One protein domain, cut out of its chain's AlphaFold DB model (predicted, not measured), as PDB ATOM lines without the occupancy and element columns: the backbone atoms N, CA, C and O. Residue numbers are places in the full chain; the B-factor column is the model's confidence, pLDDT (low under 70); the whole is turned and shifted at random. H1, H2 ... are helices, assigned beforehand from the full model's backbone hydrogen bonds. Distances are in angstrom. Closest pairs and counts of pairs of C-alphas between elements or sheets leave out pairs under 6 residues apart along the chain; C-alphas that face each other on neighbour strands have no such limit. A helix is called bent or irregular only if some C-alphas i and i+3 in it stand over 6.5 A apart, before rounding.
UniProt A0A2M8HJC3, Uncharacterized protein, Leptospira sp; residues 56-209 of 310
ATOM      1  N   GLU A  56      27.168 -33.615  -7.440       87.62
ATOM      2  CA  GLU A  56      27.604 -34.809  -6.710       87.62
ATOM      3  C   GLU A  56      28.372 -34.458  -5.436       87.62
ATOM      4  O   GLU A  56      28.115 -35.009  -4.363       87.62
ATOM      5  N   SER A  57      29.324 -33.534  -5.560       86.44
ATOM      6  CA  SER A  57      30.128 -33.020  -4.460       86.44
ATOM      7  C   SER A  57      29.227 -32.500  -3.335       86.44
ATOM      8  O   SER A  57      29.308 -32.973  -2.200       86.44
ATOM      9  N   ARG A  58      28.269 -31.626  -3.664       82.38
ATOM     10  CA  ARG A  58      27.318 -31.049  -2.699       82.38
ATOM     11  C   ARG A  58      26.389 -32.074  -2.067       82.38
ATOM     12  O   ARG A  58      26.149 -32.010  -0.863       82.38
ATOM     13  N   CYS A  59      25.919 -33.056  -2.834       85.44
ATOM     14  CA  CYS A  59      25.153 -34.163  -2.268       85.44
ATOM     15  C   CYS A  59      25.962 -34.919  -1.192       85.44
ATOM     16  O   CYS A  59      25.433 -35.224  -0.118       85.44
ATOM     17  N   ARG A  60      27.255 -35.183  -1.441       84.69
ATOM     18  CA  ARG A  60      28.128 -35.943  -0.526       84.69
ATOM     19  C   ARG A  60      28.512 -35.175   0.745       84.69
ATOM     20  O   ARG A  60      28.656 -35.801   1.796       84.69
ATOM     21  N   PHE A  61      28.688 -33.856   0.675       79.00
ATOM     22  CA  PHE A  61      29.111 -33.063   1.833       79.00
ATOM     23  C   PHE A  61      28.005 -32.944   2.898       79.00
ATOM     24  O   PHE A  61      26.829 -32.721   2.593       79.00
ATOM     25  N   LYS A  62      28.390 -33.121   4.171       59.88
ATOM     26  CA  LYS A  62      27.478 -33.085   5.331       59.88
ATOM     27  C   LYS A  62      27.002 -31.677   5.687       59.88
ATOM     28  O   LYS A  62      25.923 -31.555   6.253       59.88
ATOM     29  N   ASP A  63      27.782 -30.657   5.342       61.44
ATOM     30  CA  ASP A  63      27.506 -29.265   5.723       61.44
ATOM     31  C   ASP A  63      26.306 -28.678   4.965       61.44
ATOM     32  O   ASP A  63      25.669 -27.734   5.426       61.44
ATOM     33  N   TYR A  64      25.934 -29.289   3.837       62.41
ATOM     34  CA  TYR A  64      24.654 -29.039   3.186       62.41
ATOM     35  C   TYR A  64      23.588 -29.878   3.883       62.41
ATOM     36  O   TYR A  64      23.432 -31.071   3.603       62.41
ATOM     37  N   ALA A  65      22.885 -29.244   4.823       57.50
ATOM     38  CA  ALA A  65      21.850 -29.880   5.633       57.50
ATOM     39  C   ALA A  65      20.710 -30.464   4.786       57.50
ATOM     40  O   ALA A  65      20.086 -31.435   5.209       57.50
ATOM     41  N   SER A  66      20.469 -29.920   3.585       73.88
ATOM     42  CA  SER A  66      19.340 -30.351   2.771       73.88
ATOM     43  C   SER A  66      19.603 -31.614   1.941       73.88
ATOM     44  O   SER A  66      20.666 -31.787   1.333       73.88
ATOM     45  N   GLY A  67      18.596 -32.490   1.879       79.75
ATOM     46  CA  GLY A  67      18.520 -33.653   0.990       79.75
ATOM     47  C   GLY A  67      18.401 -33.302  -0.497       79.75
ATOM     48  O   GLY A  67      18.592 -34.170  -1.348       79.75
ATOM     49  N   LEU A  68      18.166 -32.031  -0.817       77.88
ATOM     50  CA  LEU A  68      17.775 -31.560  -2.141       77.88
ATOM     51  C   LEU A  68      18.815 -31.808  -3.239       77.88
ATOM     52  O   LEU A  68      18.483 -32.393  -4.263       77.88
ATOM     53  N   SER A  69      20.103 -31.510  -3.003       78.94
ATOM     54  CA  SER A  69      21.178 -31.861  -3.961       78.94
ATOM     55  C   SER A  69      21.161 -33.341  -4.337       78.94
ATOM     56  O   SER A  69      21.385 -33.708  -5.488       78.94
ATOM     57  N   CYS A  70      20.914 -34.203  -3.352       86.88
ATOM     58  CA  CYS A  70      20.876 -35.639  -3.563       86.88
ATOM     59  C   CYS A  70      19.602 -36.079  -4.285       86.88
ATOM     60  O   CYS A  70      19.660 -36.994  -5.102       86.88
ATOM     61  N   ALA A  71      18.471 -35.420  -4.036       83.31
ATOM     62  CA  ALA A  71      17.243 -35.670  -4.776       83.31
ATOM     63  C   ALA A  71      17.376 -35.245  -6.246       83.31
ATOM     64  O   ALA A  71      17.084 -36.038  -7.138       83.31
ATOM     65  N   ASN A  72      17.938 -34.063  -6.504       78.38
ATOM     66  CA  ASN A  72      18.198 -33.540  -7.849       78.38
ATOM     67  C   ASN A  72      19.126 -34.481  -8.626       78.38
ATOM     68  O   ASN A  72      18.874 -34.827  -9.782       78.38
ATOM     69  N   LEU A  73      20.171 -34.974  -7.956       82.62
ATOM     70  CA  LEU A  73      21.088 -35.963  -8.509       82.62
ATOM     71  C   LEU A  73      20.392 -37.309  -8.787       82.62
ATOM     72  O   LEU A  73      20.633 -37.933  -9.819       82.62
ATOM     73  N   ALA A  74      19.496 -37.750  -7.902       85.19
ATOM     74  CA  ALA A  74      18.726 -38.974  -8.094       85.19
ATOM     75  C   ALA A  74      17.772 -38.886  -9.291       85.19
ATOM     76  O   ALA A  74      17.681 -39.835 -10.071       85.19
ATOM     77  N   ILE A  75      17.089 -37.752  -9.464       78.06
ATOM     78  CA  ILE A  75      16.237 -37.481 -10.628       78.06
ATOM     79  C   ILE A  75      17.071 -37.504 -11.907       78.06
ATOM     80  O   ILE A  75      16.683 -38.173 -12.867       78.06
ATOM     81  N   LEU A  76      18.228 -36.830 -11.901       76.75
ATOM     82  CA  LEU A  76      19.147 -36.798 -13.036       76.75
ATOM     83  C   LEU A  76      19.552 -38.216 -13.455       76.75
ATOM     84  O   LEU A  76      19.286 -38.615 -14.587       76.75
ATOM     85  N   TYR A  77      20.108 -39.014 -12.546       83.38
ATOM     86  CA  TYR A  77      20.517 -40.384 -12.867       83.38
ATOM     87  C   TYR A  77      19.336 -41.274 -13.269       83.38
ATOM     88  O   TYR A  77      19.450 -42.079 -14.190       83.38
ATOM     89  N   ASN A  78      18.164 -41.100 -12.650       79.06
ATOM     90  CA  ASN A  78      16.951 -41.805 -13.063       79.06
ATOM     91  C   ASN A  78      16.548 -41.430 -14.495       79.06
ATOM     92  O   ASN A  78      16.034 -42.282 -15.218       79.06
ATOM     93  N   SER A  79      16.756 -40.178 -14.915       72.06
ATOM     94  CA  SER A  79      16.513 -39.728 -16.292       72.06
ATOM     95  C   SER A  79      17.452 -40.381 -17.298       72.06
ATOM     96  O   SER A  79      16.997 -40.794 -18.358       72.06
ATOM     97  N   GLU A  80      18.705 -40.605 -16.908       75.75
ATOM     98  CA  GLU A  80      19.722 -41.303 -17.699       75.75
ATOM     99  C   GLU A  80      19.589 -42.836 -17.613       75.75
ATOM    100  O   GLU A  80      20.418 -43.570 -18.141       75.75
ATOM    101  N   SER A  81      18.532 -43.333 -16.960       80.94
ATOM    102  CA  SER A  81      18.298 -44.757 -16.684       80.94
ATOM    103  C   SER A  81      19.411 -45.430 -15.871       80.94
ATOM    104  O   SER A  81      19.490 -46.657 -15.809       80.94
ATOM    105  N   ASP A  82      20.231 -44.643 -15.173       87.38
ATOM    106  CA  ASP A  82      21.212 -45.133 -14.214       87.38
ATOM    107  C   ASP A  82      20.557 -45.338 -12.845       87.38
ATOM    108  O   ASP A  82      20.705 -44.560 -11.898       87.38
ATOM    109  N   TYR A  83      19.758 -46.398 -12.753       89.19
ATOM    110  CA  TYR A  83      19.018 -46.719 -11.537       89.19
ATOM    111  C   TYR A  83      19.909 -46.985 -10.309       89.19
ATOM    112  O   TYR A  83      19.512 -46.557  -9.222       89.19
ATOM    113  N   PRO A  84      21.100 -47.615 -10.413       95.25
ATOM    114  CA  PRO A  84      21.993 -47.788  -9.265       95.25
ATOM    115  C   PRO A  84      22.499 -46.467  -8.665       95.25
ATOM    116  O   PRO A  84      22.437 -46.278  -7.440       95.25
ATOM    117  N   ARG A  85      22.971 -45.523  -9.495       93.75
ATOM    118  CA  ARG A  85      23.414 -44.213  -8.994       93.75
ATOM    119  C   ARG A  85      22.232 -43.376  -8.519       93.75
ATOM    120  O   ARG A  85      22.325 -42.748  -7.461       93.75
ATOM    121  N   ALA A  86      21.097 -43.442  -9.219       87.31
ATOM    122  CA  ALA A  86      19.865 -42.779  -8.802       87.31
ATOM    123  C   ALA A  86      19.412 -43.236  -7.410       87.31
ATOM    124  O   ALA A  86      19.147 -42.410  -6.537       87.31
ATOM    125  N   TYR A  87      19.380 -44.551  -7.180       94.88
ATOM    126  CA  TYR A  87      19.033 -45.147  -5.891       94.88
ATOM    127  C   TYR A  87      19.950 -44.657  -4.769       94.88
ATOM    128  O   TYR A  87      19.477 -44.250  -3.709       94.88
ATOM    129  N   THR A  88      21.261 -44.650  -5.017       95.50
ATOM    130  CA  THR A  88      22.257 -44.208  -4.032       95.50
ATOM    131  C   THR A  88      22.050 -42.746  -3.640       95.50
ATOM    132  O   THR A  88      22.073 -42.416  -2.452       95.50
ATOM    133  N   ALA A  89      21.803 -41.875  -4.619       92.12
ATOM    134  CA  ALA A  89      21.525 -40.466  -4.377       92.12
ATOM    135  C   ALA A  89      20.198 -40.270  -3.615       92.12
ATOM    136  O   ALA A  89      20.167 -39.559  -2.612       92.12
ATOM    137  N   ALA A  90      19.128 -40.984  -3.975       90.69
ATOM    138  CA  ALA A  90      17.849 -40.894  -3.264       90.69
ATOM    139  C   ALA A  90      17.935 -41.396  -1.815       90.69
ATOM    140  O   ALA A  90      17.357 -40.798  -0.909       90.69
ATOM    141  N   ALA A  91      18.723 -42.447  -1.569       94.00
ATOM    142  CA  ALA A  91      19.004 -42.933  -0.222       94.00
ATOM    143  C   ALA A  91      19.708 -41.871   0.638       94.00
ATOM    144  O   ALA A  91      19.459 -41.782   1.841       94.00
ATOM    145  N   LEU A  92      20.600 -41.074   0.038       92.94
ATOM    146  CA  LEU A  92      21.261 -39.959   0.717       92.94
ATOM    147  C   LEU A  92      20.293 -38.803   0.985       92.94
ATOM    148  O   LEU A  92      20.327 -38.264   2.087       92.94
ATOM    149  N   ALA A  93      19.411 -38.471   0.036       89.31
ATOM    150  CA  ALA A  93      18.368 -37.461   0.229       89.31
ATOM    151  C   ALA A  93      17.465 -37.817   1.422       89.31
ATOM    152  O   ALA A  93      17.357 -37.045   2.373       89.31
ATOM    153  N   TYR A  94      16.935 -39.047   1.436       89.94
ATOM    154  CA  TYR A  94      16.125 -39.565   2.542       89.94
ATOM    155  C   TYR A  94      16.894 -39.595   3.869       89.94
ATOM    156  O   TYR A  94      16.352 -39.257   4.916       89.94
ATOM    157  N   LYS A  95      18.180 -39.968   3.850       91.31
ATOM    158  CA  LYS A  95      19.009 -39.971   5.063       91.31
ATOM    159  C   LYS A  95      19.177 -38.569   5.658       91.31
ATOM    160  O   LYS A  95      19.277 -38.458   6.878       91.31
ATOM    161  N   LYS A  96      19.276 -37.533   4.819       88.25
ATOM    162  CA  LYS A  96      19.420 -36.141   5.268       88.25
ATOM    163  C   LYS A  96      18.111 -35.607   5.854       88.25
ATOM    164  O   LYS A  96      18.144 -34.978   6.907       88.25
ATOM    165  N   GLU A  97      16.978 -35.923   5.233       84.94
ATOM    166  CA  GLU A  97      15.657 -35.444   5.656       84.94
ATOM    167  C   GLU A  97      14.612 -36.586   5.627       84.94
ATOM    168  O   GLU A  97      13.807 -36.687   4.702       84.94
ATOM    169  N   PRO A  98      14.592 -37.478   6.636       85.69
ATOM    170  CA  PRO A  98      13.747 -38.681   6.618       85.69
ATOM    171  C   PRO A  98      12.252 -38.403   6.831       85.69
ATOM    172  O   PRO A  98      11.418 -39.271   6.560       85.69
ATOM    173  N   SER A  99      11.909 -37.220   7.345       81.56
ATOM    174  CA  SER A  99      10.528 -36.747   7.477       81.56
ATOM    175  C   SER A  99       9.954 -36.218   6.165       81.56
ATOM    176  O   SER A  99       8.744 -36.020   6.083       81.56
ATOM    177  N   ASP A 100      10.798 -35.979   5.160       79.75
ATOM    178  CA  ASP A 100      10.358 -35.502   3.861       79.75
ATOM    179  C   ASP A 100       9.708 -36.650   3.068       79.75
ATOM    180  O   ASP A 100      10.325 -37.676   2.751       79.75
ATOM    181  N   ASN A 101       8.415 -36.490   2.779       76.81
ATOM    182  CA  ASN A 101       7.632 -37.495   2.065       76.81
ATOM    183  C   ASN A 101       8.117 -37.669   0.618       76.81
ATOM    184  O   ASN A 101       8.093 -38.787   0.104       76.81
ATOM    185  N   TYR A 102       8.593 -36.599  -0.024       76.88
ATOM    186  CA  TYR A 102       9.090 -36.647  -1.391       76.88
ATOM    187  C   TYR A 102      10.381 -37.470  -1.477       76.88
ATOM    188  O   TYR A 102      10.446 -38.416  -2.265       76.88
ATOM    189  N   TYR A 103      11.375 -37.214  -0.621       83.62
ATOM    190  CA  TYR A 103      12.615 -38.002  -0.619       83.62
ATOM    191  C   TYR A 103      12.366 -39.464  -0.262       83.62
ATOM    192  O   TYR A 103      12.977 -40.359  -0.855       83.62
ATOM    193  N   ARG A 104      11.437 -39.727   0.665       85.62
ATOM    194  CA  ARG A 104      11.010 -41.089   0.994       85.62
ATOM    195  C   ARG A 104      10.422 -41.801  -0.227       85.62
ATOM    196  O   ARG A 104      10.835 -42.919  -0.534       85.62
ATOM    197  N   ASN A 105       9.499 -41.158  -0.937       80.44
ATOM    198  CA  ASN A 105       8.834 -41.745  -2.099       80.44
ATOM    199  C   ASN A 105       9.804 -41.905  -3.280       80.44
ATOM    200  O   ASN A 105       9.796 -42.934  -3.958       80.44
ATOM    201  N   LEU A 106      10.699 -40.941  -3.507       81.94
ATOM    202  CA  LEU A 106      11.766 -41.031  -4.506       81.94
ATOM    203  C   LEU A 106      12.683 -42.231  -4.234       81.94
ATOM    204  O   LEU A 106      12.970 -43.019  -5.137       81.94
ATOM    205  N   PHE A 107      13.091 -42.409  -2.977       90.00
ATOM    206  CA  PHE A 107      13.922 -43.527  -2.546       90.00
ATOM    207  C   PHE A 107      13.231 -44.884  -2.746       90.00
ATOM    208  O   PHE A 107      13.831 -45.799  -3.311       90.00
ATOM    209  N   GLN A 108      11.956 -45.001  -2.368       88.38
ATOM    210  CA  GLN A 108      11.136 -46.200  -2.579       88.38
ATOM    211  C   GLN A 108      10.988 -46.562  -4.063       88.38
ATOM    212  O   GLN A 108      11.251 -47.699  -4.461       88.38
ATOM    213  N   ASN A 109      10.629 -45.587  -4.900       83.88
ATOM    214  CA  ASN A 109      10.467 -45.790  -6.338       83.88
ATOM    215  C   ASN A 109      11.772 -46.239  -7.008       83.88
ATOM    216  O   ASN A 109      11.777 -47.132  -7.857       83.88
ATOM    217  N   LEU A 110      12.900 -45.637  -6.622       86.81
ATOM    218  CA  LEU A 110      14.201 -46.001  -7.175       86.81
ATOM    219  C   LEU A 110      14.719 -47.327  -6.629       86.81
ATOM    220  O   LEU A 110      15.457 -48.011  -7.336       86.81
ATOM    221  N   ALA A 111      14.300 -47.747  -5.435       91.06
ATOM    222  CA  ALA A 111      14.575 -49.091  -4.938       91.06
ATOM    223  C   ALA A 111      13.937 -50.158  -5.833       91.06
ATOM    224  O   ALA A 111      14.604 -51.131  -6.173       91.06
ATOM    225  N   LEU A 112      12.684 -49.950  -6.253       87.62
ATOM    226  CA  LEU A 112      11.993 -50.851  -7.176       87.62
ATOM    227  C   LEU A 112      12.713 -50.916  -8.529       87.62
ATOM    228  O   LEU A 112      13.054 -52.000  -8.989       87.62
ATOM    229  N   LYS A 113      13.012 -49.761  -9.140       85.50
ATOM    230  CA  LYS A 113      13.677 -49.709 -10.458       85.50
ATOM    231  C   LYS A 113      15.099 -50.271 -10.462       85.50
ATOM    232  O   LYS A 113      15.558 -50.753 -11.489       85.50
ATOM    233  N   SER A 114      15.807 -50.175  -9.338       90.56
ATOM    234  CA  SER A 114      17.189 -50.655  -9.202       90.56
ATOM    235  C   SER A 114      17.304 -52.071  -8.625       90.56
ATOM    236  O   SER A 114      18.421 -52.561  -8.479       90.56
ATOM    237  N   GLY A 115      16.190 -52.723  -8.263       90.06
ATOM    238  CA  GLY A 115      16.194 -54.050  -7.633       90.06
ATOM    239  C   GLY A 115      16.698 -54.072  -6.180       90.06
ATOM    240  O   GLY A 115      17.027 -55.132  -5.650       90.06
ATOM    241  N   ASN A 116      16.752 -52.923  -5.499       92.62
ATOM    242  CA  ASN A 116      17.338 -52.770  -4.160       92.62
ATOM    243  C   ASN A 116      16.306 -52.794  -3.013       92.62
ATOM    244  O   ASN A 116      16.508 -52.166  -1.971       92.62
ATOM    245  N   LEU A 117      15.201 -53.537  -3.151       90.44
ATOM    246  CA  LEU A 117      14.148 -53.594  -2.120       90.44
ATOM    247  C   LEU A 117      14.642 -54.130  -0.763       90.44
ATOM    248  O   LEU A 117      14.180 -53.674   0.280       90.44
ATOM    249  N   LYS A 118      15.608 -55.059  -0.755       89.38
ATOM    250  CA  LYS A 118      16.220 -55.560   0.494       89.38
ATOM    251  C   LYS A 118      17.003 -54.468   1.230       89.38
ATOM    252  O   LYS A 118      16.970 -54.396   2.455       89.38
ATOM    253  N   ASP A 119      17.705 -53.609   0.489       91.31
ATOM    254  CA  ASP A 119      18.447 -52.498   1.087       91.31
ATOM    255  C   ASP A 119      17.511 -51.368   1.546       91.31
ATOM    256  O   ASP A 119      17.737 -50.764   2.595       91.31
ATOM    257  N   LEU A 120      16.412 -51.135   0.815       91.12
ATOM    258  CA  LEU A 120      15.332 -50.233   1.228       91.12
ATOM    259  C   LEU A 120      14.769 -50.631   2.601       91.12
ATOM    260  O   LEU A 120      14.705 -49.791   3.498       91.12
ATOM    261  N   GLU A 121      14.426 -51.909   2.777       89.19
ATOM    262  CA  GLU A 121      13.910 -52.466   4.036       89.19
ATOM    263  C   GLU A 121      14.866 -52.203   5.205       89.19
ATOM    264  O   GLU A 121      14.475 -51.668   6.244       89.19
ATOM    265  N   ARG A 122      16.159 -52.476   4.994       90.12
ATOM    266  CA  ARG A 122      17.213 -52.227   5.983       90.12
ATOM    267  C   ARG A 122      17.322 -50.749   6.367       90.12
ATOM    268  O   ARG A 122      17.507 -50.438   7.541       90.12
ATOM    269  N   ARG A 123      17.248 -49.837   5.392       88.69
ATOM    270  CA  ARG A 123      17.461 -48.393   5.602       88.69
ATOM    271  C   ARG A 123      16.245 -47.668   6.171       88.69
ATOM    272  O   ARG A 123      16.423 -46.695   6.894       88.69
ATOM    273  N   MET A 124      15.035 -48.130   5.864       85.50
ATOM    274  CA  MET A 124      13.790 -47.564   6.395       85.50
ATOM    275  C   MET A 124      13.373 -48.174   7.745       85.50
ATOM    276  O   MET A 124      12.523 -47.616   8.450       85.50
ATOM    277  N   GLY A 125      13.936 -49.328   8.116       85.06
ATOM    278  CA  GLY A 125      13.567 -50.048   9.333       85.06
ATOM    279  C   GLY A 125      12.070 -50.371   9.359       85.06
ATOM    280  O   GLY A 125      11.476 -50.705   8.336       85.06
ATOM    281  N   LYS A 126      11.423 -50.207  10.521       79.25
ATOM    282  CA  LYS A 126       9.984 -50.496  10.683       79.25
ATOM    283  C   LYS A 126       9.086 -49.698   9.733       79.25
ATOM    284  O   LYS A 126       8.054 -50.202   9.308       79.25
ATOM    285  N   SER A 127       9.478 -48.474   9.371       74.44
ATOM    286  CA  SER A 127       8.697 -47.640   8.443       74.44
ATOM    287  C   SER A 127       8.695 -48.173   7.003       74.44
ATOM    288  O   SER A 127       7.833 -47.801   6.211       74.44
ATOM    289  N   GLY A 128       9.639 -49.060   6.668       74.75
ATOM    290  CA  GLY A 128       9.771 -49.669   5.349       74.75
ATOM    291  C   GLY A 128       8.964 -50.948   5.151       74.75
ATOM    292  O   GLY A 128       8.816 -51.359   4.009       74.75
ATOM    293  N   GLU A 129       8.421 -51.562   6.210       82.25
ATOM    294  CA  GLU A 129       7.767 -52.881   6.129       82.25
ATOM    295  C   GLU A 129       6.623 -52.891   5.102       82.25
ATOM    296  O   GLU A 129       6.609 -53.704   4.179       82.25
ATOM    297  N   ILE A 130       5.677 -51.955   5.224       83.56
ATOM    298  CA  ILE A 130       4.521 -51.868   4.323       83.56
ATOM    299  C   ILE A 130       4.939 -51.474   2.894       83.56
ATOM    300  O   ILE A 130       4.563 -52.194   1.965       83.56
ATOM    301  N   PRO A 131       5.731 -50.402   2.681       82.38
ATOM    302  CA  PRO A 131       6.210 -50.050   1.348       82.38
ATOM    303  C   PRO A 131       6.972 -51.182   0.657       82.38
ATOM    304  O   PRO A 131       6.738 -51.446  -0.516       82.38
ATOM    305  N   VAL A 132       7.849 -51.897   1.367       88.44
ATOM    306  CA  VAL A 132       8.627 -53.003   0.790       88.44
ATOM    307  C   VAL A 132       7.724 -54.164   0.394       88.44
ATOM    308  O   VAL A 132       7.909 -54.708  -0.690       88.44
ATOM    309  N   LEU A 133       6.735 -54.527   1.219       88.56
ATOM    310  CA  LEU A 133       5.747 -55.549   0.854       88.56
ATOM    311  C   LEU A 133       4.981 -55.142  -0.409       88.56
ATOM    312  O   LEU A 133       4.842 -55.938  -1.333       88.56
ATOM    313  N   TYR A 134       4.531 -53.889  -0.478       88.88
ATOM    314  CA  TYR A 134       3.817 -53.377  -1.644       88.88
ATOM    315  C   TYR A 134       4.683 -53.397  -2.913       88.88
ATOM    316  O   TYR A 134       4.274 -53.932  -3.942       88.88
ATOM    317  N   LEU A 135       5.912 -52.882  -2.831       89.50
ATOM    318  CA  LEU A 135       6.846 -52.844  -3.958       89.50
ATOM    319  C   LEU A 135       7.311 -54.241  -4.381       89.50
ATOM    320  O   LEU A 135       7.528 -54.463  -5.567       89.50
ATOM    321  N   ARG A 136       7.428 -55.192  -3.447       90.94
ATOM    322  CA  ARG A 136       7.769 -56.587  -3.756       90.94
ATOM    323  C   ARG A 136       6.651 -57.267  -4.540       90.94
ATOM    324  O   ARG A 136       6.935 -57.875  -5.561       90.94
ATOM    325  N   ALA A 137       5.393 -57.070  -4.141       91.50
ATOM    326  CA  ALA A 137       4.249 -57.559  -4.914       91.50
ATOM    327  C   ALA A 137       4.226 -56.981  -6.342       91.50
ATOM    328  O   ALA A 137       3.932 -57.696  -7.295       91.50
ATOM    329  N   ILE A 138       4.563 -55.696  -6.499       89.12
ATOM    330  CA  ILE A 138       4.714 -55.054  -7.813       89.12
ATOM    331  C   ILE A 138       5.859 -55.681  -8.615       89.12
ATOM    332  O   ILE A 138       5.683 -55.966  -9.798       89.12
ATOM    333  N   GLN A 139       7.021 -55.889  -7.990       89.38
ATOM    334  CA  GLN A 139       8.183 -56.494  -8.635       89.38
ATOM    335  C   GLN A 139       7.863 -57.904  -9.141       89.38
ATOM    336  O   GLN A 139       8.052 -58.170 -10.324       89.38
ATOM    337  N   ASP A 140       7.302 -58.759  -8.283       91.31
ATOM    338  CA  ASP A 140       6.924 -60.130  -8.638       91.31
ATOM    339  C   ASP A 140       5.918 -60.152  -9.804       91.31
ATOM    340  O   ASP A 140       6.017 -60.978 -10.710       91.31
ATOM    341  N   CYS A 141       4.978 -59.202  -9.830       90.06
ATOM    342  CA  CYS A 141       4.042 -59.052 -10.941       90.06
ATOM    343  C   CYS A 141       4.712 -58.606 -12.251       90.06
ATOM    344  O   CYS A 141       4.382 -59.141 -13.309       90.06
ATOM    345  N   ASN A 142       5.662 -57.667 -12.201       87.25
ATOM    346  CA  ASN A 142       6.415 -57.224 -13.381       87.25
ATOM    347  C   ASN A 142       7.330 -58.322 -13.943       87.25
ATOM    348  O   ASN A 142       7.543 -58.389 -15.150       87.25
ATOM    349  N   GLU A 143       7.856 -59.189 -13.078       88.00
ATOM    350  CA  GLU A 143       8.705 -60.329 -13.447       88.00
ATOM    351  C   GLU A 143       7.894 -61.559 -13.902       88.00
ATOM    352  O   GLU A 143       8.458 -62.634 -14.098       88.00
ATOM    353  N   ALA A 144       6.574 -61.411 -14.087       83.38
ATOM    354  CA  ALA A 144       5.648 -62.483 -14.452       83.38
ATOM    355  C   ALA A 144       5.705 -63.690 -13.494       83.38
ATOM    356  O   ALA A 144       5.553 -64.840 -13.911       83.38
ATOM    357  N   ASN A 145       5.880 -63.421 -12.195       87.44
ATOM    358  CA  ASN A 145       5.900 -64.415 -11.124       87.44
ATOM    359  C   ASN A 145       4.682 -64.266 -10.181       87.44
ATOM    360  O   ASN A 145       4.802 -63.838  -9.028       87.44
ATOM    361  N   PRO A 146       3.472 -64.605 -10.663       84.50
ATOM    362  CA  PRO A 146       2.219 -64.366  -9.951       84.50
ATOM    363  C   PRO A 146       2.089 -65.192  -8.664       84.50
ATOM    364  O   PRO A 146       1.436 -64.748  -7.722       84.50
ATOM    365  N   GLU A 147       2.722 -66.363  -8.581       87.06
ATOM    366  CA  GLU A 147       2.685 -67.213  -7.382       87.06
ATOM    367  C   GLU A 147       3.378 -66.539  -6.190       87.06
ATOM    368  O   GLU A 147       2.811 -66.477  -5.094       87.06
ATOM    369  N   ASN A 148       4.558 -65.951  -6.421       88.69
ATOM    370  CA  ASN A 148       5.263 -65.155  -5.416       88.69
ATOM    371  C   ASN A 148       4.487 -63.879  -5.067       88.69
ATOM    372  O   ASN A 148       4.310 -63.561  -3.882       88.69
ATOM    373  N   ALA A 149       3.945 -63.202  -6.086       90.25
ATOM    374  CA  ALA A 149       3.153 -61.994  -5.891       90.25
ATOM    375  C   ALA A 149       1.958 -62.256  -4.964       90.25
ATOM    376  O   ALA A 149       1.702 -61.475  -4.051       90.25
ATOM    377  N   ILE A 150       1.252 -63.378  -5.127       91.25
ATOM    378  CA  ILE A 150       0.046 -63.701  -4.349       91.25
ATOM    379  C   ILE A 150       0.320 -63.869  -2.867       91.25
ATOM    380  O   ILE A 150      -0.479 -63.395  -2.057       91.25
ATOM    381  N   GLY A 151       1.429 -64.510  -2.495       91.69
ATOM    382  CA  GLY A 151       1.816 -64.621  -1.089       91.69
ATOM    383  C   GLY A 151       1.914 -63.239  -0.439       91.69
ATOM    384  O   GLY A 151       1.314 -62.987   0.608       91.69
ATOM    385  N   THR A 152       2.584 -62.311  -1.121       92.12
ATOM    386  CA  THR A 152       2.754 -60.928  -0.665       92.12
ATOM    387  C   THR A 152       1.438 -60.139  -0.697       92.12
ATOM    388  O   THR A 152       1.103 -59.445   0.264       92.12
ATOM    389  N   ILE A 153       0.637 -60.284  -1.756       92.56
ATOM    390  CA  ILE A 153      -0.664 -59.620  -1.902       92.56
ATOM    391  C   ILE A 153      -1.633 -60.074  -0.803       92.56
ATOM    392  O   ILE A 153      -2.311 -59.231  -0.219       92.56
ATOM    393  N   ARG A 154      -1.672 -61.366  -0.450       92.31
ATOM    394  CA  ARG A 154      -2.506 -61.872   0.657       92.31
ATOM    395  C   ARG A 154      -2.168 -61.192   1.984       92.31
ATOM    396  O   ARG A 154      -3.082 -60.829   2.720       92.31
ATOM    397  N   ILE A 155      -0.883 -60.962   2.262       90.81
ATOM    398  CA  ILE A 155      -0.434 -60.225   3.456       90.81
ATOM    399  C   ILE A 155      -0.921 -58.768   3.412       90.81
ATOM    400  O   ILE A 155      -1.380 -58.228   4.417       90.81
ATOM    401  N   LEU A 156      -0.848 -58.114   2.251       90.12
ATOM    402  CA  LEU A 156      -1.325 -56.737   2.089       90.12
ATOM    403  C   LEU A 156      -2.855 -56.635   2.243       90.12
ATOM    404  O   LEU A 156      -3.354 -55.701   2.874       90.12
ATOM    405  N   VAL A 157      -3.606 -57.615   1.728       90.00
ATOM    406  CA  VAL A 157      -5.060 -57.721   1.921       90.00
ATOM    407  C   VAL A 157      -5.402 -57.947   3.395       90.00
ATOM    408  O   VAL A 157      -6.244 -57.231   3.935       90.00
ATOM    409  N   SER A 158      -4.721 -58.872   4.083       88.44
ATOM    410  CA  SER A 158      -4.987 -59.160   5.501       88.44
ATOM    411  C   SER A 158      -4.676 -57.969   6.411       88.44
ATOM    412  O   SER A 158      -5.381 -57.737   7.394       88.44
ATOM    413  N   LYS A 159      -3.663 -57.167   6.054       85.88
ATOM    414  CA  LYS A 159      -3.334 -55.893   6.709       85.88
ATOM    415  C   LYS A 159      -4.293 -54.758   6.349       85.88
ATOM    416  O   LYS A 159      -4.112 -53.656   6.861       85.88
ATOM    417  N   LYS A 160      -5.313 -55.002   5.515       84.56
ATOM    418  CA  LYS A 160      -6.276 -53.984   5.078       84.56
ATOM    419  C   LYS A 160      -5.564 -52.811   4.382       84.56
ATOM    420  O   LYS A 160      -5.789 -51.649   4.707       84.56
ATOM    421  N   LEU A 161      -4.691 -53.124   3.425       82.75
ATOM    422  CA  LEU A 161      -3.946 -52.123   2.650       82.75
ATOM    423  C   LEU A 161      -4.339 -52.083   1.171       82.75
ATOM    424  O   LEU A 161      -3.994 -51.125   0.485       82.75
ATOM    425  N   LEU A 162      -5.067 -53.096   0.684       85.50
ATOM    426  CA  LEU A 162      -5.520 -53.172  -0.705       85.50
ATOM    427  C   LEU A 162      -7.037 -53.032  -0.833       85.50
ATOM    428  O   LEU A 162      -7.805 -53.555  -0.017       85.50
ATOM    429  N   THR A 163      -7.460 -52.340  -1.890       84.75
ATOM    430  CA  THR A 163      -8.870 -52.116  -2.225       84.75
ATOM    431  C   THR A 163      -9.317 -52.992  -3.390       84.75
ATOM    432  O   THR A 163      -8.513 -53.424  -4.217       84.75
ATOM    433  N   LYS A 164     -10.633 -53.211  -3.508       86.56
ATOM    434  CA  LYS A 164     -11.220 -53.939  -4.651       86.56
ATOM    435  C   LYS A 164     -10.834 -53.335  -6.007       86.56
ATOM    436  O   LYS A 164     -10.658 -54.074  -6.972       86.56
ATOM    437  N   GLN A 165     -10.660 -52.013  -6.072       82.94
ATOM    438  CA  GLN A 165     -10.317 -51.304  -7.303       82.94
ATOM    439  C   GLN A 165      -8.938 -51.704  -7.844       82.94
ATOM    440  O   GLN A 165      -8.791 -51.822  -9.055       82.94
ATOM    441  N   GLN A 166      -7.959 -51.978  -6.974       83.31
ATOM    442  CA  GLN A 166      -6.607 -52.391  -7.386       83.31
ATOM    443  C   GLN A 166      -6.578 -53.785  -8.030       83.31
ATOM    444  O   GLN A 166      -5.654 -54.118  -8.764       83.31
ATOM    445  N   PHE A 167      -7.597 -54.605  -7.778       88.19
ATOM    446  CA  PHE A 167      -7.774 -55.888  -8.455       88.19
ATOM    447  C   PHE A 167      -8.618 -55.762  -9.724       88.19
ATOM    448  O   PHE A 167      -8.551 -56.620 -10.600       88.19
ATOM    449  N   GLN A 168      -9.418 -54.707  -9.855       85.94
ATOM    450  CA  GLN A 168     -10.191 -54.443 -11.068       85.94
ATOM    451  C   GLN A 168      -9.340 -53.752 -12.136       85.94
ATOM    452  O   GLN A 168      -9.451 -54.113 -13.304       85.94
ATOM    453  N   ASN A 169      -8.462 -52.833 -11.723       82.62
ATOM    454  CA  ASN A 169      -7.626 -52.006 -12.589       82.62
ATOM    455  C   ASN A 169      -6.168 -51.973 -12.095       82.62
ATOM    456  O   ASN A 169      -5.921 -52.063 -10.894       82.62
ATOM    457  N   GLY A 170      -5.220 -51.755 -13.009       81.56
ATOM    458  CA  GLY A 170      -3.800 -51.574 -12.693       81.56
ATOM    459  C   GLY A 170      -3.006 -52.879 -12.589       81.56
ATOM    460  O   GLY A 170      -3.469 -53.949 -12.987       81.56
ATOM    461  N   ILE A 171      -1.797 -52.787 -12.032       84.81
ATOM    462  CA  ILE A 171      -0.788 -53.853 -12.107       84.81
ATOM    463  C   ILE A 171      -1.246 -55.192 -11.510       84.81
ATOM    464  O   ILE A 171      -0.983 -56.239 -12.095       84.81
ATOM    465  N   PHE A 172      -1.981 -55.201 -10.392       90.38
ATOM    466  CA  PHE A 172      -2.473 -56.459  -9.813       90.38
ATOM    467  C   PHE A 172      -3.615 -57.066 -10.635       90.38
ATOM    468  O   PHE A 172      -3.745 -58.287 -10.698       90.38
ATOM    469  N   ALA A 173      -4.430 -56.241 -11.298       89.12
ATOM    470  CA  ALA A 173      -5.483 -56.719 -12.184       89.12
ATOM    471  C   ALA A 173      -4.912 -57.428 -13.420       89.12
ATOM    472  O   ALA A 173      -5.454 -58.462 -13.821       89.12
ATOM    473  N   GLU A 174      -3.835 -56.872 -13.984       88.94
ATOM    474  CA  GLU A 174      -3.085 -57.416 -15.122       88.94
ATOM    475  C   GLU A 174      -2.333 -58.692 -14.729       88.94
ATOM    476  O   GLU A 174      -2.523 -59.739 -15.348       88.94
ATOM    477  N   CYS A 175      -1.575 -58.633 -13.633       91.25
ATOM    478  CA  CYS A 175      -0.814 -59.747 -13.063       91.25
ATOM    479  C   CYS A 175      -1.684 -60.979 -12.762       91.25
ATOM    480  O   CYS A 175      -1.283 -62.114 -13.010       91.25
ATOM    481  N   LEU A 176      -2.913 -60.766 -12.278       90.44
ATOM    482  CA  LEU A 176      -3.848 -61.839 -11.920       90.44
ATOM    483  C   LEU A 176      -4.847 -62.187 -13.037       90.44
ATOM    484  O   LEU A 176      -5.778 -62.959 -12.802       90.44
ATOM    485  N   SER A 177      -4.696 -61.634 -14.244       88.56
ATOM    486  CA  SER A 177      -5.626 -61.870 -15.362       88.56
ATOM    487  C   SER A 177      -5.717 -63.348 -15.766       88.56
ATOM    488  O   SER A 177      -6.813 -63.843 -16.027       88.56
ATOM    489  N   GLY A 178      -4.595 -64.075 -15.722       87.38
ATOM    490  CA  GLY A 178      -4.532 -65.523 -15.951       87.38
ATOM    491  C   GLY A 178      -5.021 -66.384 -14.778       87.38
ATOM    492  O   GLY A 178      -5.078 -67.604 -14.904       87.38
ATOM    493  N   TYR A 179      -5.389 -65.773 -13.646       90.44
ATOM    494  CA  TYR A 179      -5.687 -66.470 -12.392       90.44
ATOM    495  C   TYR A 179      -7.003 -65.993 -11.757       90.44
ATOM    496  O   TYR A 179      -7.018 -65.437 -10.650       90.44
ATOM    497  N   PRO A 180      -8.146 -66.224 -12.427       88.56
ATOM    498  CA  PRO A 180      -9.439 -65.669 -12.028       88.56
ATOM    499  C   PRO A 180      -9.893 -66.114 -10.631       88.56
ATOM    500  O   PRO A 180     -10.517 -65.331  -9.914       88.56
ATOM    501  N   SER A 181      -9.553 -67.337 -10.212       91.56
ATOM    502  CA  SER A 181      -9.891 -67.856  -8.879       91.56
ATOM    503  C   SER A 181      -9.190 -67.077  -7.764       91.56
ATOM    504  O   SER A 181      -9.841 -66.641  -6.816       91.56
ATOM    505  N   TRP A 182      -7.882 -66.838  -7.902       91.06
ATOM    506  CA  TRP A 182      -7.101 -66.053  -6.941       91.06
ATOM    507  C   TRP A 182      -7.526 -64.589  -6.942       91.06
ATOM    508  O   TRP A 182      -7.690 -63.985  -5.884       91.06
ATOM    509  N   LYS A 183      -7.789 -64.032  -8.127       91.06
ATOM    510  CA  LYS A 183      -8.327 -62.679  -8.273       91.06
ATOM    511  C   LYS A 183      -9.641 -62.508  -7.506       91.06
ATOM    512  O   LYS A 183      -9.793 -61.534  -6.774       91.06
ATOM    513  N   LYS A 184     -10.568 -63.463  -7.635       90.88
ATOM    514  CA  LYS A 184     -11.852 -63.453  -6.923       90.88
ATOM    515  C   LYS A 184     -11.668 -63.538  -5.404       90.88
ATOM    516  O   LYS A 184     -12.227 -62.706  -4.696       90.88
ATOM    517  N   GLU A 185     -10.853 -64.480  -4.925       92.50
ATOM    518  CA  GLU A 185     -10.523 -64.642  -3.498       92.50
ATOM    519  C   GLU A 185      -9.998 -63.329  -2.892       92.50
ATOM    520  O   GLU A 185     -10.514 -62.830  -1.890       92.50
ATOM    521  N   LEU A 186      -8.998 -62.727  -3.541       90.88
ATOM    522  CA  LEU A 186      -8.367 -61.490  -3.086       90.88
ATOM    523  C   LEU A 186      -9.337 -60.303  -3.117       90.88
ATOM    524  O   LEU A 186      -9.349 -59.497  -2.190       90.88
ATOM    525  N   MET A 187     -10.188 -60.213  -4.144       88.88
ATOM    526  CA  MET A 187     -11.221 -59.178  -4.247       88.88
ATOM    527  C   MET A 187     -12.285 -59.273  -3.153       88.88
ATOM    528  O   MET A 187     -12.768 -58.240  -2.687       88.88
ATOM    529  N   GLU A 188     -12.682 -60.480  -2.757       88.56
ATOM    530  CA  GLU A 188     -13.664 -60.690  -1.688       88.56
ATOM    531  C   GLU A 188     -13.096 -60.302  -0.318       88.56
ATOM    532  O   GLU A 188     -13.811 -59.709   0.493       88.56
ATOM    533  N   ALA A 189     -11.805 -60.558  -0.093       85.75
ATOM    534  CA  ALA A 189     -11.098 -60.220   1.142       85.75
ATOM    535  C   ALA A 189     -10.618 -58.752   1.218       85.75
ATOM    536  O   ALA A 189     -10.333 -58.250   2.308       85.75
ATOM    537  N   ALA A 190     -10.528 -58.049   0.086       84.19
ATOM    538  CA  ALA A 190     -10.099 -56.653   0.020       84.19
ATOM    539  C   ALA A 190     -11.126 -55.678   0.613       84.19
ATOM    540  O   ALA A 190     -12.343 -55.882   0.536       84.19
ATOM    541  N   ILE A 191     -10.648 -54.550   1.148       74.50
ATOM    542  CA  ILE A 191     -11.549 -53.537   1.707       74.50
ATOM    543  C   ILE A 191     -12.363 -52.898   0.584       74.50
ATOM    544  O   ILE A 191     -11.844 -52.524  -0.473       74.50
ATOM    545  N   SER A 192     -13.644 -52.681   0.861       63.34
ATOM    546  CA  SER A 192     -14.466 -51.738   0.112       63.34
ATOM    547  C   SER A 192     -14.127 -50.308   0.554       63.34
ATOM    548  O   SER A 192     -14.847 -49.723   1.355       63.34
ATOM    549  N   ASN A 193     -12.995 -49.763   0.101       55.38
ATOM    550  CA  ASN A 193     -12.620 -48.369   0.350       55.38
ATOM    551  C   ASN A 193     -12.373 -47.658  -0.994       55.38
ATOM    552  O   ASN A 193     -11.624 -48.197  -1.812       55.38
ATOM    553  N   PRO A 194     -12.983 -46.483  -1.250       53.97
ATOM    554  CA  PRO A 194     -12.710 -45.692  -2.453       53.97
ATOM    555  C   PRO A 194     -11.302 -45.076  -2.482       53.97
ATOM    556  O   PRO A 194     -10.857 -44.638  -3.542       53.97
ATOM    557  N   ILE A 195     -10.593 -45.020  -1.346       51.94
ATOM    558  CA  ILE A 195      -9.234 -44.470  -1.283       51.94
ATOM    559  C   ILE A 195      -8.225 -45.603  -1.500       51.94
ATOM    560  O   ILE A 195      -8.000 -46.437  -0.626       51.94
ATOM    561  N   SER A 196      -7.642 -45.639  -2.697       56.44
ATOM    562  CA  SER A 196      -6.573 -46.565  -3.079       56.44
ATOM    563  C   SER A 196      -5.244 -46.139  -2.447       56.44
ATOM    564  O   SER A 196      -4.864 -44.977  -2.557       56.44
ATOM    565  N   TYR A 197      -4.504 -47.068  -1.829       57.81
ATOM    566  CA  TYR A 197      -3.133 -46.807  -1.356       57.81
ATOM    567  C   TYR A 197      -2.216 -46.358  -2.500       57.81
ATOM    568  O   TYR A 197      -1.388 -45.473  -2.320       57.81
ATOM    569  N   GLN A 198      -2.430 -46.901  -3.702       54.81
ATOM    570  CA  GLN A 198      -1.754 -46.439  -4.908       54.81
ATOM    571  C   GLN A 198      -2.098 -44.983  -5.224       54.81
ATOM    572  O   GLN A 198      -1.200 -44.213  -5.519       54.81
ATOM    573  N   LYS A 199      -3.370 -44.593  -5.086       53.66
ATOM    574  CA  LYS A 199      -3.791 -43.203  -5.281       53.66
ATOM    575  C   LYS A 199      -3.209 -42.277  -4.213       53.66
ATOM    576  O   LYS A 199      -2.816 -41.180  -4.546       53.66
ATOM    577  N   LEU A 200      -3.095 -42.713  -2.957       56.81
ATOM    578  CA  LEU A 200      -2.400 -41.938  -1.921       56.81
ATOM    579  C   LEU A 200      -0.913 -41.774  -2.242       56.81
ATOM    580  O   LEU A 200      -0.380 -40.687  -2.083       56.81
ATOM    581  N   LEU A 201      -0.258 -42.829  -2.727       53.41
ATOM    582  CA  LEU A 201       1.143 -42.776  -3.137       53.41
ATOM    583  C   LEU A 201       1.332 -41.873  -4.370       53.41
ATOM    584  O   LEU A 201       2.261 -41.079  -4.393       53.41
ATOM    585  N   GLU A 202       0.449 -41.964  -5.366       50.28
ATOM    586  CA  GLU A 202       0.440 -41.132  -6.580       50.28
ATOM    587  C   GLU A 202       0.101 -39.666  -6.265       50.28
ATOM    588  O   GLU A 202       0.845 -38.778  -6.667       50.28
ATOM    589  N   ASP A 203      -0.942 -39.403  -5.473       50.69
ATOM    590  CA  ASP A 203      -1.320 -38.062  -5.013       50.69
ATOM    591  C   ASP A 203      -0.221 -37.467  -4.111       50.69
ATOM    592  O   ASP A 203       0.036 -36.272  -4.182       50.69
ATOM    593  N   GLU A 204       0.491 -38.259  -3.299       49.62
ATOM    594  CA  GLU A 204       1.672 -37.795  -2.552       49.62
ATOM    595  C   GLU A 204       2.871 -37.517  -3.471       49.62
ATOM    596  O   GLU A 204       3.615 -36.569  -3.229       49.62
ATOM    597  N   ILE A 205       3.079 -38.314  -4.523       46.62
ATOM    598  CA  ILE A 205       4.112 -38.077  -5.547       46.62
ATOM    599  C   ILE A 205       3.812 -36.790  -6.333       46.62
ATOM    600  O   ILE A 205       4.737 -36.042  -6.653       46.62
ATOM    601  N   ASP A 206       2.539 -36.510  -6.607       43.56
ATOM    602  CA  ASP A 206       2.094 -35.377  -7.422       43.56
ATOM    603  C   ASP A 206       1.918 -34.090  -6.603       43.56
ATOM    604  O   ASP A 206       2.273 -33.010  -7.074       43.56
ATOM    605  N   ALA A 207       1.436 -34.185  -5.360       45.78
ATOM    606  CA  ALA A 207       1.191 -33.036  -4.487       45.78
ATOM    607  C   ALA A 207       2.437 -32.551  -3.727       45.78
ATOM    608  O   ALA A 207       2.431 -31.433  -3.211       45.78
ATOM    609  N   SER A 208       3.502 -33.359  -3.629       45.25
ATOM    610  CA  SER A 208       4.684 -33.017  -2.819       45.25
ATOM    611  C   SER A 208       5.699 -32.105  -3.502       45.25
ATOM    612  O   SER A 208       6.606 -31.624  -2.826       45.25
ATOM    613  N   HIS A 209       5.555 -31.799  -4.796       48.53
ATOM    614  CA  HIS A 209       6.524 -30.950  -5.482       48.53
ATOM    615  C   HIS A 209       5.857 -29.783  -6.201       48.53
ATOM    616  O   HIS A 209       5.296 -29.929  -7.283       48.53
TER     617      HIS A 209
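This is residues 56 to 209 of the 310 residues of an uncharacterized protein of Leptospira sp (UniProt A0A2M8HJC3). The model is an elongated stack of short helices wound back and forth across its long axis, with H1 at one end and H9 at the other, and H10 returning along one side until it reaches H4. H2, H3 and H4 make an up-and-down bundle near one end, H5 folds back on itself in the middle near residue 126, and H6 to H9 make the other end. The printed part has 154 residues with ten named helices, H1 to H10 in chain order, and no named strand; the class is all helix. It is compact, with a radius of gyration of the C-alphas of 16.7 A, and its spans of 55 by 27 by 25 A only just make it a rod.

The printed part opens with H1, residues 56 to 60, whose C-alpha 56 stands at (27.604, -34.809, -6.710). H2 holds residues 68 to 79 and measures 16.4 A from first to last C-alpha. H3, residues 83 to 96, measures 19.9 A, and H4, residues 101 to 114, measures 19.8 A. H5, residues 117 to 142, is the longest helix by residues, 26, yet its first and last C-alphas are 14.1 A apart. It is irregular, with the C-alphas of residues 123 and 126 lying 9.3 A apart, and has a kink of 161 degrees near residue 126; C-alpha 126 stands at (9.984, -50.496, 10.683). H6, residues 146 to 158, measures 17.8 A. H7, residues 164 to 168, and H8, residues 171 to 175, have five residues each. H9, residues 180 to 189, measures 14.3 A. H10, residues 197 to 207, measures 14.8 A and ends with C-alpha 207 at (1.191, -33.036, -4.487).

H1 touches H2, whose residues 68 to 73 alone take part; the closest C-alphas, of Cys 59 and Cys 70, are 4.7 A apart. H2, H3 and H4 form a bundle, helices side by side, that is up and down, each running against the one before it. H2 and H3 are a helical hairpin at a shallow tilt of 17 degrees, with the closest C-alphas, of Ala 74 and Ala 86, 4.0 A apart. H3 and H4 are another, at a shallow tilt of 26 degrees, with the closest C-alphas, of Ala 90 and Phe 107, 4.8 A apart. H4 is the hub and touches H2, H3, H5 and H10. With residues 107 to 112 alone it touches H5, closest at the C-alphas of Ala 111 and Leu 117, 5.3 A. H5 touches H6 with residues 130 to 141 alone, closest at the C-alphas of Ala 137 and Ala 149, 4.7 A. H5 also touches H8, with the C-alphas of Cys 141 and Cys 175 closest at 5.3 A. H7 and H8 touch only at the corner, and only just, with 3 pairs of C-alphas within 8 A. H6 and H9 touch and run the same way at a shallow tilt of 14 degrees, with the closest C-alphas, of Val 157 and Ala 189, 6.6 A apart. H9 touches H7 too, closest at the C-alphas of Lys 164 and Met 187, 5.3 A. H10 touches H4 at a steep tilt of 63 degrees, opposite ways, with the closest C-alphas, of Tyr 102 and Ile 205, 6.6 A apart; it is apart from H5 and H9, among others. In H1, H2, H3, H4, H7, H8, H9 and H10 every O i to N i+4 pair is within hydrogen-bond range; in H5 it is 16 of 22 and in H6 8 of 9.

The two C-alphas farthest apart, of Asp 63 and Ser 181, are 55.7 A apart. The printed part has no cut and no long link. The links H1 to H2 and H9 to H10 are short, and the others are tight. The mean pLDDT of the printed part is 81.8; residues 62 to 65 and 192 to 209 are under 70, and H10 has a mean of 51.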